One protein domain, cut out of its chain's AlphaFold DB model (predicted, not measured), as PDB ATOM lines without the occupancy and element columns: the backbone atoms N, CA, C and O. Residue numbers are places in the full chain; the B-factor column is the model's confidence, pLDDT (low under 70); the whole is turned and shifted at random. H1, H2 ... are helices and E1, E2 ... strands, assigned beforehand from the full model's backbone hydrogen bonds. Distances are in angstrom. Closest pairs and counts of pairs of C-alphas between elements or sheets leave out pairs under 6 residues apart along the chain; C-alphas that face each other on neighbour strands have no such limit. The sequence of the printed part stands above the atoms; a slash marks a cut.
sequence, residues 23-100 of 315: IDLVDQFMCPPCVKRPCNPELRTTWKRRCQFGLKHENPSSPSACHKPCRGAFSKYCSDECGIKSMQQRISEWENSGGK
ATOM      1  N   ILE A  23     -41.344  47.153  54.745       88.69
ATOM      2  CA  ILE A  23     -41.441  48.567  54.336       88.69
ATOM      3  C   ILE A  23     -40.963  48.757  52.891       88.69
ATOM      4  O   ILE A  23     -41.656  49.374  52.084       88.69
ATOM      5  N   ASP A  24     -39.824  48.161  52.531       89.25
ATOM      6  CA  ASP A  24     -39.238  48.263  51.186       89.25
ATOM      7  C   ASP A  24     -40.112  47.632  50.085       89.25
ATOM      8  O   ASP A  24     -39.930  47.899  48.889       89.25
ATOM      9  N   LEU A  25     -41.053  46.766  50.475       92.06
ATOM     10  CA  LEU A  25     -42.003  46.116  49.581       92.06
ATOM     11  C   LEU A  25     -43.271  46.942  49.383       92.06
ATOM     12  O   LEU A  25     -44.033  46.619  48.478       92.06
ATOM     13  N   VAL A  26     -43.517  47.993  50.166       92.00
ATOM     14  CA  VAL A  26     -44.659  48.877  49.927       92.00
ATOM     15  C   VAL A  26     -44.446  49.601  48.593       92.00
ATOM     16  O   VAL A  26     -43.417  50.236  48.355       92.00
ATOM     17  N   ASP A  27     -45.407  49.454  47.683       90.31
ATOM     18  CA  ASP A  27     -45.410  50.148  46.393       90.31
ATOM     19  C   ASP A  27     -46.209  51.445  46.503       90.31
ATOM     20  O   ASP A  27     -45.679  52.537  46.317       90.31
ATOM     21  N   GLN A  28     -47.464  51.320  46.925       89.12
ATOM     22  CA  GLN A  28     -48.329  52.445  47.228       89.12
ATOM     23  C   GLN A  28     -49.028  52.202  48.556       89.12
ATOM     24  O   GLN A  28     -49.801  51.256  48.682       89.12
ATOM     25  N   PHE A  29     -48.782  53.064  49.541       89.00
ATOM     26  CA  PHE A  29     -49.444  52.996  50.839       89.00
ATOM     27  C   PHE A  29     -50.814  53.679  50.806       89.00
ATOM     28  O   PHE A  29     -50.933  54.808  50.338       89.00
ATOM     29  N   MET A  30     -51.838  53.012  51.344       88.06
ATOM     30  CA  MET A  30     -53.163  53.591  51.567       88.06
ATOM     31  C   MET A  30     -53.506  53.529  53.056       88.06
ATOM     32  O   MET A  30     -53.585  52.443  53.632       88.06
ATOM     33  N   CYS A  31     -53.736  54.691  53.680       87.56
ATOM     34  CA  CYS A  31     -54.026  54.753  55.112       87.56
ATOM     35  C   CYS A  31     -55.330  53.992  55.458       87.56
ATOM     36  O   CYS A  31     -56.291  54.047  54.680       87.56
ATOM     37  N   PRO A  32     -55.431  53.309  56.619       86.81
ATOM     38  CA  PRO A  32     -56.633  52.557  56.997       86.81
ATOM     39  C   PRO A  32     -57.950  53.358  56.938       86.81
ATOM     40  O   PRO A  32     -58.959  52.788  56.519       86.81
ATOM     41  N   PRO A  33     -57.983  54.662  57.291       86.31
ATOM     42  CA  PRO A  33     -59.172  55.492  57.091       86.31
ATOM     43  C   PRO A  33     -59.574  55.633  55.617       86.31
ATOM     44  O   PRO A  33     -60.760  55.583  55.304       86.31
ATOM     45  N   CYS A  34     -58.612  55.764  54.696       85.00
ATOM     46  CA  CYS A  34     -58.877  55.829  53.255       85.00
ATOM     47  C   CYS A  34     -59.458  54.527  52.710       85.00
ATOM     48  O   CYS A  34     -60.412  54.579  51.943       85.00
ATOM     49  N   VAL A  35     -58.918  53.382  53.132       84.25
ATOM     50  CA  VAL A  35     -59.391  52.056  52.699       84.25
ATOM     51  C   VAL A  35     -60.820  51.780  53.187       84.25
ATOM     52  O   VAL A  35     -61.592  51.116  52.506       84.25
ATOM     53  N   LYS A  36     -61.202  52.303  54.361       83.06
ATOM     54  CA  LYS A  36     -62.543  52.118  54.945       83.06
ATOM     55  C   LYS A  36     -63.607  53.073  54.389       83.06
ATOM     56  O   LYS A  36     -64.775  52.935  54.749       83.06
ATOM     57  N   ARG A  37     -63.241  54.056  53.555       82.75
ATOM     58  CA  ARG A  37     -64.214  55.010  53.005       82.75
ATOM     59  C   ARG A  37     -65.097  54.327  51.945       82.75
ATOM     60  O   ARG A  37     -64.565  53.794  50.972       82.75
ATOM     61  N   PRO A  38     -66.436  54.403  52.062       71.56
ATOM     62  CA  PRO A  38     -67.354  53.715  51.150       71.56
ATOM     63  C   PRO A  38     -67.313  54.257  49.714       71.56
ATOM     64  O   PRO A  38     -67.761  53.580  48.797       71.56
ATOM     65  N   CYS A  39     -66.753  55.454  49.502       74.31
ATOM     66  CA  CYS A  39     -66.590  56.043  48.175       74.31
ATOM     67  C   CYS A  39     -65.452  55.428  47.341       74.31
ATOM     68  O   CYS A  39     -65.409  55.692  46.146       74.31
ATOM     69  N   ASN A  40     -64.556  54.616  47.922       68.81
ATOM     70  CA  ASN A  40     -63.401  54.047  47.214       68.81
ATOM     71  C   ASN A  40     -63.141  52.570  47.586       68.81
ATOM     72  O   ASN A  40     -62.112  52.262  48.191       68.81
ATOM     73  N   PRO A  41     -64.031  51.628  47.213       71.25
ATOM     74  CA  PRO A  41     -63.925  50.220  47.617       71.25
ATOM     75  C   PRO A  41     -62.693  49.485  47.056       71.25
ATOM     76  O   PRO A  41     -62.307  48.445  47.582       71.25
ATOM     77  N   GLU A  42     -62.058  50.003  46.001       79.62
ATOM     78  CA  GLU A  42     -60.887  49.370  45.374       79.62
ATOM     79  C   GLU A  42     -59.542  49.821  45.965       79.62
ATOM     80  O   GLU A  42     -58.498  49.222  45.667       79.62
ATOM     81  N   LEU A  43     -59.551  50.868  46.796       82.88
ATOM     82  CA  LEU A  43     -58.344  51.496  47.315       82.88
ATOM     83  C   LEU A  43     -57.693  50.598  48.372       82.88
ATOM     84  O   LEU A  43     -58.251  50.358  49.439       82.88
ATOM     85  N   ARG A  44     -56.490  50.107  48.086       86.50
ATOM     86  CA  ARG A  44     -55.717  49.240  48.983       86.50
ATOM     87  C   ARG A  44     -54.231  49.507  48.824       86.50
ATOM     88  O   ARG A  44     -53.797  49.916  47.749       86.50
ATOM     89  N   THR A  45     -53.463  49.239  49.875       88.56
ATOM     90  CA  THR A  45     -52.002  49.269  49.790       88.56
ATOM     91  C   THR A  45     -51.533  48.231  48.772       88.56
ATOM     92  O   THR A  45     -51.904  47.057  48.867       88.56
ATOM     93  N   THR A  46     -50.746  48.658  47.787       90.75
ATOM     94  CA  THR A  46     -50.123  47.763  46.808       90.75
ATOM     95  C   THR A  46     -48.696  47.440  47.226       90.75
ATOM     96  O   THR A  46     -48.024  48.224  47.899       90.75
ATOM     97  N   TRP A  47     -48.235  46.257  46.824       92.44
ATOM     98  CA  TRP A  47     -46.959  45.701  47.258       92.44
ATOM     99  C   TRP A  47     -46.121  45.259  46.061       92.44
ATOM    100  O   TRP A  47     -46.604  44.581  45.149       92.44
ATOM    101  N   LYS A  48     -44.834  45.599  46.094       93.31
ATOM    102  CA  LYS A  48     -43.806  45.080  45.200       93.31
ATOM    103  C   LYS A  48     -43.600  43.601  45.489       93.31
ATOM    104  O   LYS A  48     -43.641  43.132  46.625       93.31
ATOM    105  N   ARG A  49     -43.304  42.839  44.440       93.62
ATOM    106  CA  ARG A  49     -42.927  41.434  44.603       93.62
ATOM    107  C   ARG A  49     -41.563  41.341  45.286       93.62
ATOM    108  O   ARG A  49     -40.602  41.958  44.839       93.62
ATOM    109  N   ARG A  50     -41.463  40.518  46.327       94.50
ATOM    110  CA  ARG A  50     -40.205  40.221  47.024       94.50
ATOM    111  C   ARG A  50     -39.247  39.394  46.156       94.50
ATOM    112  O   ARG A  50     -39.670  38.633  45.282       94.50
ATOM    113  N   CYS A  51     -37.946  39.520  46.416       95.12
ATOM    114  CA  CYS A  51     -36.898  38.703  45.809       95.12
ATOM    115  C   CYS A  51     -37.176  37.194  45.957       95.12
ATOM    116  O   CYS A  51     -37.310  36.672  47.065       95.12
ATOM    117  N   GLN A  52     -37.173  36.466  44.835       94.50
ATOM    118  CA  GLN A  52     -37.436  35.024  44.797       94.50
ATOM    119  C   GLN A  52     -36.427  34.203  45.612       94.50
ATOM    120  O   GLN A  52     -36.791  33.149  46.126       94.50
ATOM    121  N   PHE A  53     -35.179  34.670  45.736       94.19
ATOM    122  CA  PHE A  53     -34.169  34.012  46.570       94.19
ATOM    123  C   PHE A  53     -34.553  34.062  48.054       94.19
ATOM    124  O   PHE A  53     -34.491  33.045  48.731       94.19
ATOM    125  N   GLY A  54     -35.040  35.208  48.540       92.00
ATOM    126  CA  GLY A  54     -35.527  35.326  49.915       92.00
ATOM    127  C   GLY A  54     -36.788  34.506  50.178       92.00
ATOM    128  O   GLY A  54     -36.904  33.894  51.232       92.00
ATOM    129  N   LEU A  55     -37.694  34.421  49.196       92.00
ATOM    130  CA  LEU A  55     -38.903  33.592  49.292       92.00
ATOM    131  C   LEU A  55     -38.619  32.083  49.331       92.00
ATOM    132  O   LEU A  55     -39.446  31.329  49.825       92.00
ATOM    133  N   LYS A  56     -37.484  31.642  48.778       90.81
ATOM    134  CA  LYS A  56     -37.060  30.234  48.765       90.81
ATOM    135  C   LYS A  56     -36.147  29.853  49.932       90.81
ATOM    136  O   LYS A  56     -35.712  28.710  49.999       90.81
ATOM    137  N   HIS A  57     -35.831  30.797  50.812       91.25
ATOM    138  CA  HIS A  57     -35.062  30.518  52.018       91.25
ATOM    139  C   HIS A  57     -35.839  29.544  52.923       91.25
ATOM    140  O   HIS A  57     -37.063  29.623  52.976       91.25
ATOM    141  N   GLU A  58     -35.147  28.664  53.656       88.19
ATOM    142  CA  GLU A  58     -35.765  27.647  54.535       88.19
ATOM    143  C   GLU A  58     -36.774  28.256  55.518       88.19
ATOM    144  O   GLU A  58     -37.845  27.707  55.762       88.19
ATOM    145  N   ASN A  59     -36.447  29.444  56.025       89.56
ATOM    146  CA  ASN A  59     -37.360  30.295  56.774       89.56
ATOM    147  C   ASN A  59     -37.490  31.666  56.082       89.56
ATOM    148  O   ASN A  59     -36.634  32.530  56.301       89.56
ATOM    149  N   PRO A  60     -38.517  31.891  55.241       89.25
ATOM    150  CA  PRO A  60     -38.677  33.138  54.489       89.25
ATOM    151  C   PRO A  60     -38.890  34.373  55.369       89.25
ATOM    152  O   PRO A  60     -38.569  35.486  54.947       89.25
ATOM    153  N   SER A  61     -39.422  34.201  56.578       86.06
ATOM    154  CA  SER A  61     -39.686  35.301  57.515       86.06
ATOM    155  C   SER A  61     -38.477  35.640  58.390       86.06
ATOM    156  O   SER A  61     -38.485  36.656  59.075       86.06
ATOM    157  N   SER A  62     -37.420  34.822  58.355       88.31
ATOM    158  CA  SER A  62     -36.182  35.076  59.095       88.31
ATOM    159  C   SER A  62     -35.494  36.371  58.628       88.31
ATOM    160  O   SER A  62     -35.499  36.662  57.424       88.31
ATOM    161  N   PRO A  63     -34.809  37.110  59.524       86.19
ATOM    162  CA  PRO A  63     -33.908  38.205  59.148       86.19
ATOM    163  C   PRO A  63     -32.777  37.782  58.196       86.19
ATOM    164  O   PRO A  63     -32.224  38.613  57.482       86.19
ATOM    165  N   SER A  64     -32.437  36.488  58.156       87.00
ATOM    166  CA  SER A  64     -31.427  35.939  57.240       87.00
ATOM    167  C   SER A  64     -31.912  35.821  55.787       87.00
ATOM    168  O   SER A  64     -31.099  35.670  54.874       87.00
ATOM    169  N   ALA A  65     -33.226  35.886  55.547       91.50
ATOM    170  CA  ALA A  65     -33.803  35.831  54.212       91.50
ATOM    171  C   ALA A  65     -33.786  37.215  53.540       91.50
ATOM    172  O   ALA A  65     -33.935  38.252  54.176       91.50
ATOM    173  N   CYS A  66     -33.655  37.263  52.214       92.75
ATOM    174  CA  CYS A  66     -33.631  38.536  51.487       92.75
ATOM    175  C   CYS A  66     -35.034  39.170  51.400       92.75
ATOM    176  O   CYS A  66     -35.913  38.622  50.738       92.75
ATOM    177  N   HIS A  67     -35.253  40.329  52.025       93.06
ATOM    178  CA  HIS A  67     -36.546  41.049  52.020       93.06
ATOM    179  C   HIS A  67     -36.670  42.146  50.955       93.06
ATOM    180  O   HIS A  67     -37.727  42.742  50.794       93.06
ATOM    181  N   LYS A  68     -35.631  42.349  50.140       93.50
ATOM    182  CA  LYS A  68     -35.624  43.381  49.095       93.50
ATOM    183  C   LYS A  68     -36.637  43.087  47.970       93.50
ATOM    184  O   LYS A  68     -36.822  41.913  47.609       93.50
ATOM    185  N   PRO A  69     -37.227  44.121  47.341       94.50
ATOM    186  CA  PRO A  69     -38.089  43.957  46.173       94.50
ATOM    187  C   PRO A  69     -37.308  43.386  44.982       94.50
ATOM    188  O   PRO A  69     -36.113  43.638  44.810       94.50
ATOM    189  N   CYS A  70     -37.967  42.587  44.143       94.50
ATOM    190  CA  CYS A  70     -37.387  42.142  42.881       94.50
ATOM    191  C   CYS A  70     -37.371  43.283  41.853       94.50
ATOM    192  O   CYS A  70     -38.145  44.234  41.946       94.50
ATOM    193  N   ARG A  71     -36.541  43.161  40.807       91.00
ATOM    194  CA  ARG A  71     -36.498  44.125  39.687       91.00
ATOM    195  C   ARG A  71     -37.692  43.970  38.717       91.00
ATOM    196  O   ARG A  71     -37.561  44.217  37.520       91.00
ATOM    197  N   GLY A  72     -38.848  43.527  39.218       85.00
ATOM    198  CA  GLY A  72     -40.109  43.422  38.484       85.00
ATOM    199  C   GLY A  72     -40.008  42.606  37.193       85.00
ATOM    200  O   GLY A  72     -39.627  41.434  37.210       85.00
ATOM    201  N   ALA A  73     -40.354  43.239  36.069       81.38
ATOM    202  CA  ALA A  73     -40.315  42.632  34.738       81.38
ATOM    203  C   ALA A  73     -38.900  42.207  34.297       81.38
ATOM    204  O   ALA A  73     -38.764  41.309  33.469       81.38
ATOM    205  N   PHE A  74     -37.850  42.810  34.863       81.31
ATOM    206  CA  PHE A  74     -36.464  42.560  34.459       81.31
ATOM    207  C   PHE A  74     -35.830  41.368  35.176       81.31
ATOM    208  O   PHE A  74     -34.972  40.690  34.614       81.31
ATOM    209  N   SER A  75     -36.213  41.100  36.429       88.62
ATOM    210  CA  SER A  75     -35.672  39.968  37.181       88.62
ATOM    211  C   SER A  75     -36.562  39.563  38.347       88.62
ATOM    212  O   SER A  75     -37.139  40.393  39.046       88.62
ATOM    213  N   LYS A  76     -36.578  38.256  38.628       92.50
ATOM    214  CA  LYS A  76     -37.206  37.675  39.826       92.50
ATOM    215  C   LYS A  76     -36.403  37.949  41.104       92.50
ATOM    216  O   LYS A  76     -36.872  37.641  42.197       92.50
ATOM    217  N   TYR A  77     -35.203  38.512  40.978       94.94
ATOM    218  CA  TYR A  77     -34.275  38.761  42.077       94.94
ATOM    219  C   TYR A  77     -34.025  40.261  42.253       94.94
ATOM    220  O   TYR A  77     -34.128  41.035  41.297       94.94
ATOM    221  N   CYS A  78     -33.688  40.671  43.475       93.94
ATOM    222  CA  CYS A  78     -33.315  42.055  43.778       93.94
ATOM    223  C   CYS A  78     -31.953  42.439  43.173       93.94
ATOM    224  O   CYS A  78     -31.765  43.578  42.765       93.94
ATOM    225  N   SER A  79     -31.032  41.479  43.051       94.25
ATOM    226  CA  SER A  79     -29.682  41.658  42.508       94.25
ATOM    227  C   SER A  79     -29.240  40.436  41.701       94.25
ATOM    228  O   SER A  79     -29.866  39.372  41.769       94.25
ATOM    229  N   ASP A  80     -28.166  40.591  40.926       92.81
ATOM    230  CA  ASP A  80     -27.569  39.481  40.180       92.81
ATOM    231  C   ASP A  80     -26.944  38.457  41.133       92.81
ATOM    232  O   ASP A  80     -27.112  37.260  40.931       92.81
ATOM    233  N   GLU A  81     -26.369  38.903  42.254       95.19
ATOM    234  CA  GLU A  81     -25.854  38.032  43.317       95.19
ATOM    235  C   GLU A  81     -26.924  37.094  43.893       95.19
ATOM    236  O   GLU A  81     -26.702  35.888  43.998       95.19
ATOM    237  N   CYS A  82     -28.112  37.613  44.236       94.31
ATOM    238  CA  CYS A  82     -29.221  36.774  44.702       94.31
ATOM    239  C   CYS A  82     -29.699  35.804  43.612       94.31
ATOM    240  O   CYS A  82     -30.096  34.680  43.921       94.31
ATOM    241  N   GLY A  83     -29.653  36.223  42.344       93.19
ATOM    242  CA  GLY A  83     -29.953  35.352  41.210       93.19
ATOM    243  C   GLY A  83     -28.952  34.207  41.075       93.19
ATOM    244  O   GLY A  83     -29.365  33.056  40.939       93.19
ATOM    245  N   ILE A  84     -27.657  34.507  41.183       93.50
ATOM    246  CA  ILE A  84     -26.566  33.528  41.114       93.50
ATOM    247  C   ILE A  84     -26.664  32.539  42.275       93.50
ATOM    248  O   ILE A  84     -26.685  31.338  42.023       93.50
ATOM    249  N   LYS A  85     -26.827  33.010  43.520       94.06
ATOM    250  CA  LYS A  85     -27.003  32.136  44.696       94.06
ATOM    251  C   LYS A  85     -28.204  31.203  44.541       94.06
ATOM    252  O   LYS A  85     -28.106  30.011  44.812       94.06
ATOM    253  N   SER A  86     -29.324  31.720  44.027       94.19
ATOM    254  CA  SER A  86     -30.503  30.893  43.755       94.19
ATOM    255  C   SER A  86     -30.250  29.837  42.676       94.19
ATOM    256  O   SER A  86     -30.782  28.734  42.777       94.19
ATOM    257  N   MET A  87     -29.465  30.146  41.638       92.06
ATOM    258  CA  MET A  87     -29.097  29.157  40.618       92.06
ATOM    259  C   MET A  87     -28.097  28.131  41.151       92.06
ATOM    260  O   MET A  87     -28.275  26.950  40.879       92.06
ATOM    261  N   GLN A  88     -27.103  28.553  41.935       92.56
ATOM    262  CA  GLN A  88     -26.138  27.660  42.580       92.56
ATOM    263  C   GLN A  88     -26.851  26.626  43.449       92.56
ATOM    264  O   GLN A  88     -26.646  25.436  43.248       92.56
ATOM    265  N   GLN A  89     -27.767  27.064  44.320       91.00
ATOM    266  CA  GLN A  89     -28.551  26.159  45.161       91.00
ATOM    267  C   GLN A  89     -29.334  25.133  44.329       91.00
ATOM    268  O   GLN A  89     -29.300  23.944  44.624       91.00
ATOM    269  N   ARG A  90     -29.976  25.565  43.235       91.19
ATOM    270  CA  ARG A  90     -30.706  24.656  42.332       91.19
ATOM    271  C   ARG A  90     -29.797  23.648  41.631       91.19
ATOM    272  O   ARG A  90     -30.228  22.527  41.385       91.19
ATOM    273  N   ILE A  91     -28.583  24.055  41.260       91.31
ATOM    274  CA  ILE A  91     -27.597  23.152  40.655       91.31
ATOM    275  C   ILE A  91     -27.142  22.129  41.696       91.31
ATOM    276  O   ILE A  91     -27.152  20.944  41.396       91.31
ATOM    277  N   SER A  92     -26.853  22.557  42.927       90.94
ATOM    278  CA  SER A  92     -26.468  21.653  44.016       90.94
ATOM    279  C   SER A  92     -27.583  20.670  44.392       90.94
ATOM    280  O   SER A  92     -27.325  19.487  44.569       90.94
ATOM    281  N   GLU A  93     -28.842  21.110  44.454       90.06
ATOM    282  CA  GLU A  93     -30.002  20.224  44.657       90.06
ATOM    283  C   GLU A  93     -30.134  19.179  43.536       90.06
ATOM    284  O   GLU A  93     -30.454  18.013  43.784       90.06
ATOM    285  N   TRP A  94     -29.862  19.583  42.293       88.94
ATOM    286  CA  TRP A  94     -29.875  18.689  41.139       88.94
ATOM    287  C   TRP A  94     -28.711  17.687  41.160       88.94
ATOM    288  O   TRP A  94     -28.921  16.507  40.883       88.94
ATOM    289  N   GLU A  95     -27.512  18.121  41.551       91.88
ATOM    290  CA  GLU A  95     -26.353  17.246  41.779       91.88
ATOM    291  C   GLU A  95     -26.640  16.221  42.884       91.88
ATOM    292  O   GLU A  95     -26.440  15.024  42.680       91.88
ATOM    293  N   ASN A  96     -27.221  16.661  44.005       90.88
ATOM    294  CA  ASN A  96     -27.637  15.785  45.107       90.88
ATOM    295  C   ASN A  96     -28.694  14.751  44.679       90.88
ATOM    296  O   ASN A  96     -28.805  13.689  45.286       90.88
ATOM    297  N   SER A  97     -29.450  15.040  43.618       89.81
ATOM    298  CA  SER A  97     -30.442  14.134  43.025       89.81
ATOM    299  C   SER A  97     -29.847  13.196  41.958       89.81
ATOM    300  O   SER A  97     -30.593  12.490  41.280       89.81
ATOM    301  N   GLY A  98     -28.518  13.182  41.784       88.81
ATOM    302  CA  GLY A  98     -27.801  12.317  40.838       88.81
ATOM    303  C   GLY A  98     -27.477  12.957  39.480       88.81
ATOM    304  O   GLY A  98     -27.104  12.253  38.540       88.81
ATOM    305  N   GLY A  99     -27.626  14.278  39.346       88.75
ATOM    306  CA  GLY A  99     -27.263  15.024  38.141       88.75
ATOM    307  C   GLY A  99     -25.748  15.191  37.950       88.75
ATOM    308  O   GLY A  99     -25.012  15.394  38.909       88.75
ATOM    309  N   LYS A 100     -25.269  15.143  36.698       90.06
ATOM    310  CA  LYS A 100     -23.853  15.368  36.329       90.06
ATOM    311  C   LYS A 100     -23.642  16.750  35.710       90.06
ATOM    312  O   LYS A 100     -24.190  17.033  34.643       90.06
TER     313      LYS A 100
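AT A GLANCE: This is residues 23 to 100 of the 315 residues of an uncharacterized protein of Scleroderma citrinum Foug A (UniProt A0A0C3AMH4). With little regular structure, the printed part is a long rod: at one end a loop bearing E1 and H1 runs out and folds back, in the middle unnamed coil lies about small H2, and at the other end the one long helix, H3, sticks out with residues 92 to 96. The 78 printed residues hold one named strand and three named helices, in the order E1, H1, H2, H3; these hold 28 residues, mostly helix. The whole is only just extended, close to loose, with a radius of gyration of the C-alphas of 17.4 A and spans of 60 by 25 by 19 A.

HOW THE PARTS SIT: E1, residues 26 to 28, pairs with no named strand, but a short antiparallel pairing joins it to residues 46 to 47. H1, residues 32 to 35, follows by a tight link and touches no helix. H2, residues 52 to 55, touches H3, residues 80 to 96, with residues 82 to 86 of H3 alone; the closest C-alphas, of Phe 53 and Ser 86, are 5.6 A apart. Every O i to N i+4 pair is within hydrogen-bond range in H3; H1 and H2 are too short for such a pair.

IN THESE COORDINATES: E1 begins at C-alpha 26 (-44.659, 48.877, 49.927). H3 measures 24.2 A and ends at C-alpha 96 (-27.637, 15.785, 45.107).

THE WHOLE: The C-alphas of Cys 39 and Lys 100, the two farthest apart, are 60.2 A apart. The links H1 to H2 and H2 to H3 are long, with 16 and 24 residues. The printed part has no cut; residue 40 is under pLDDT 70.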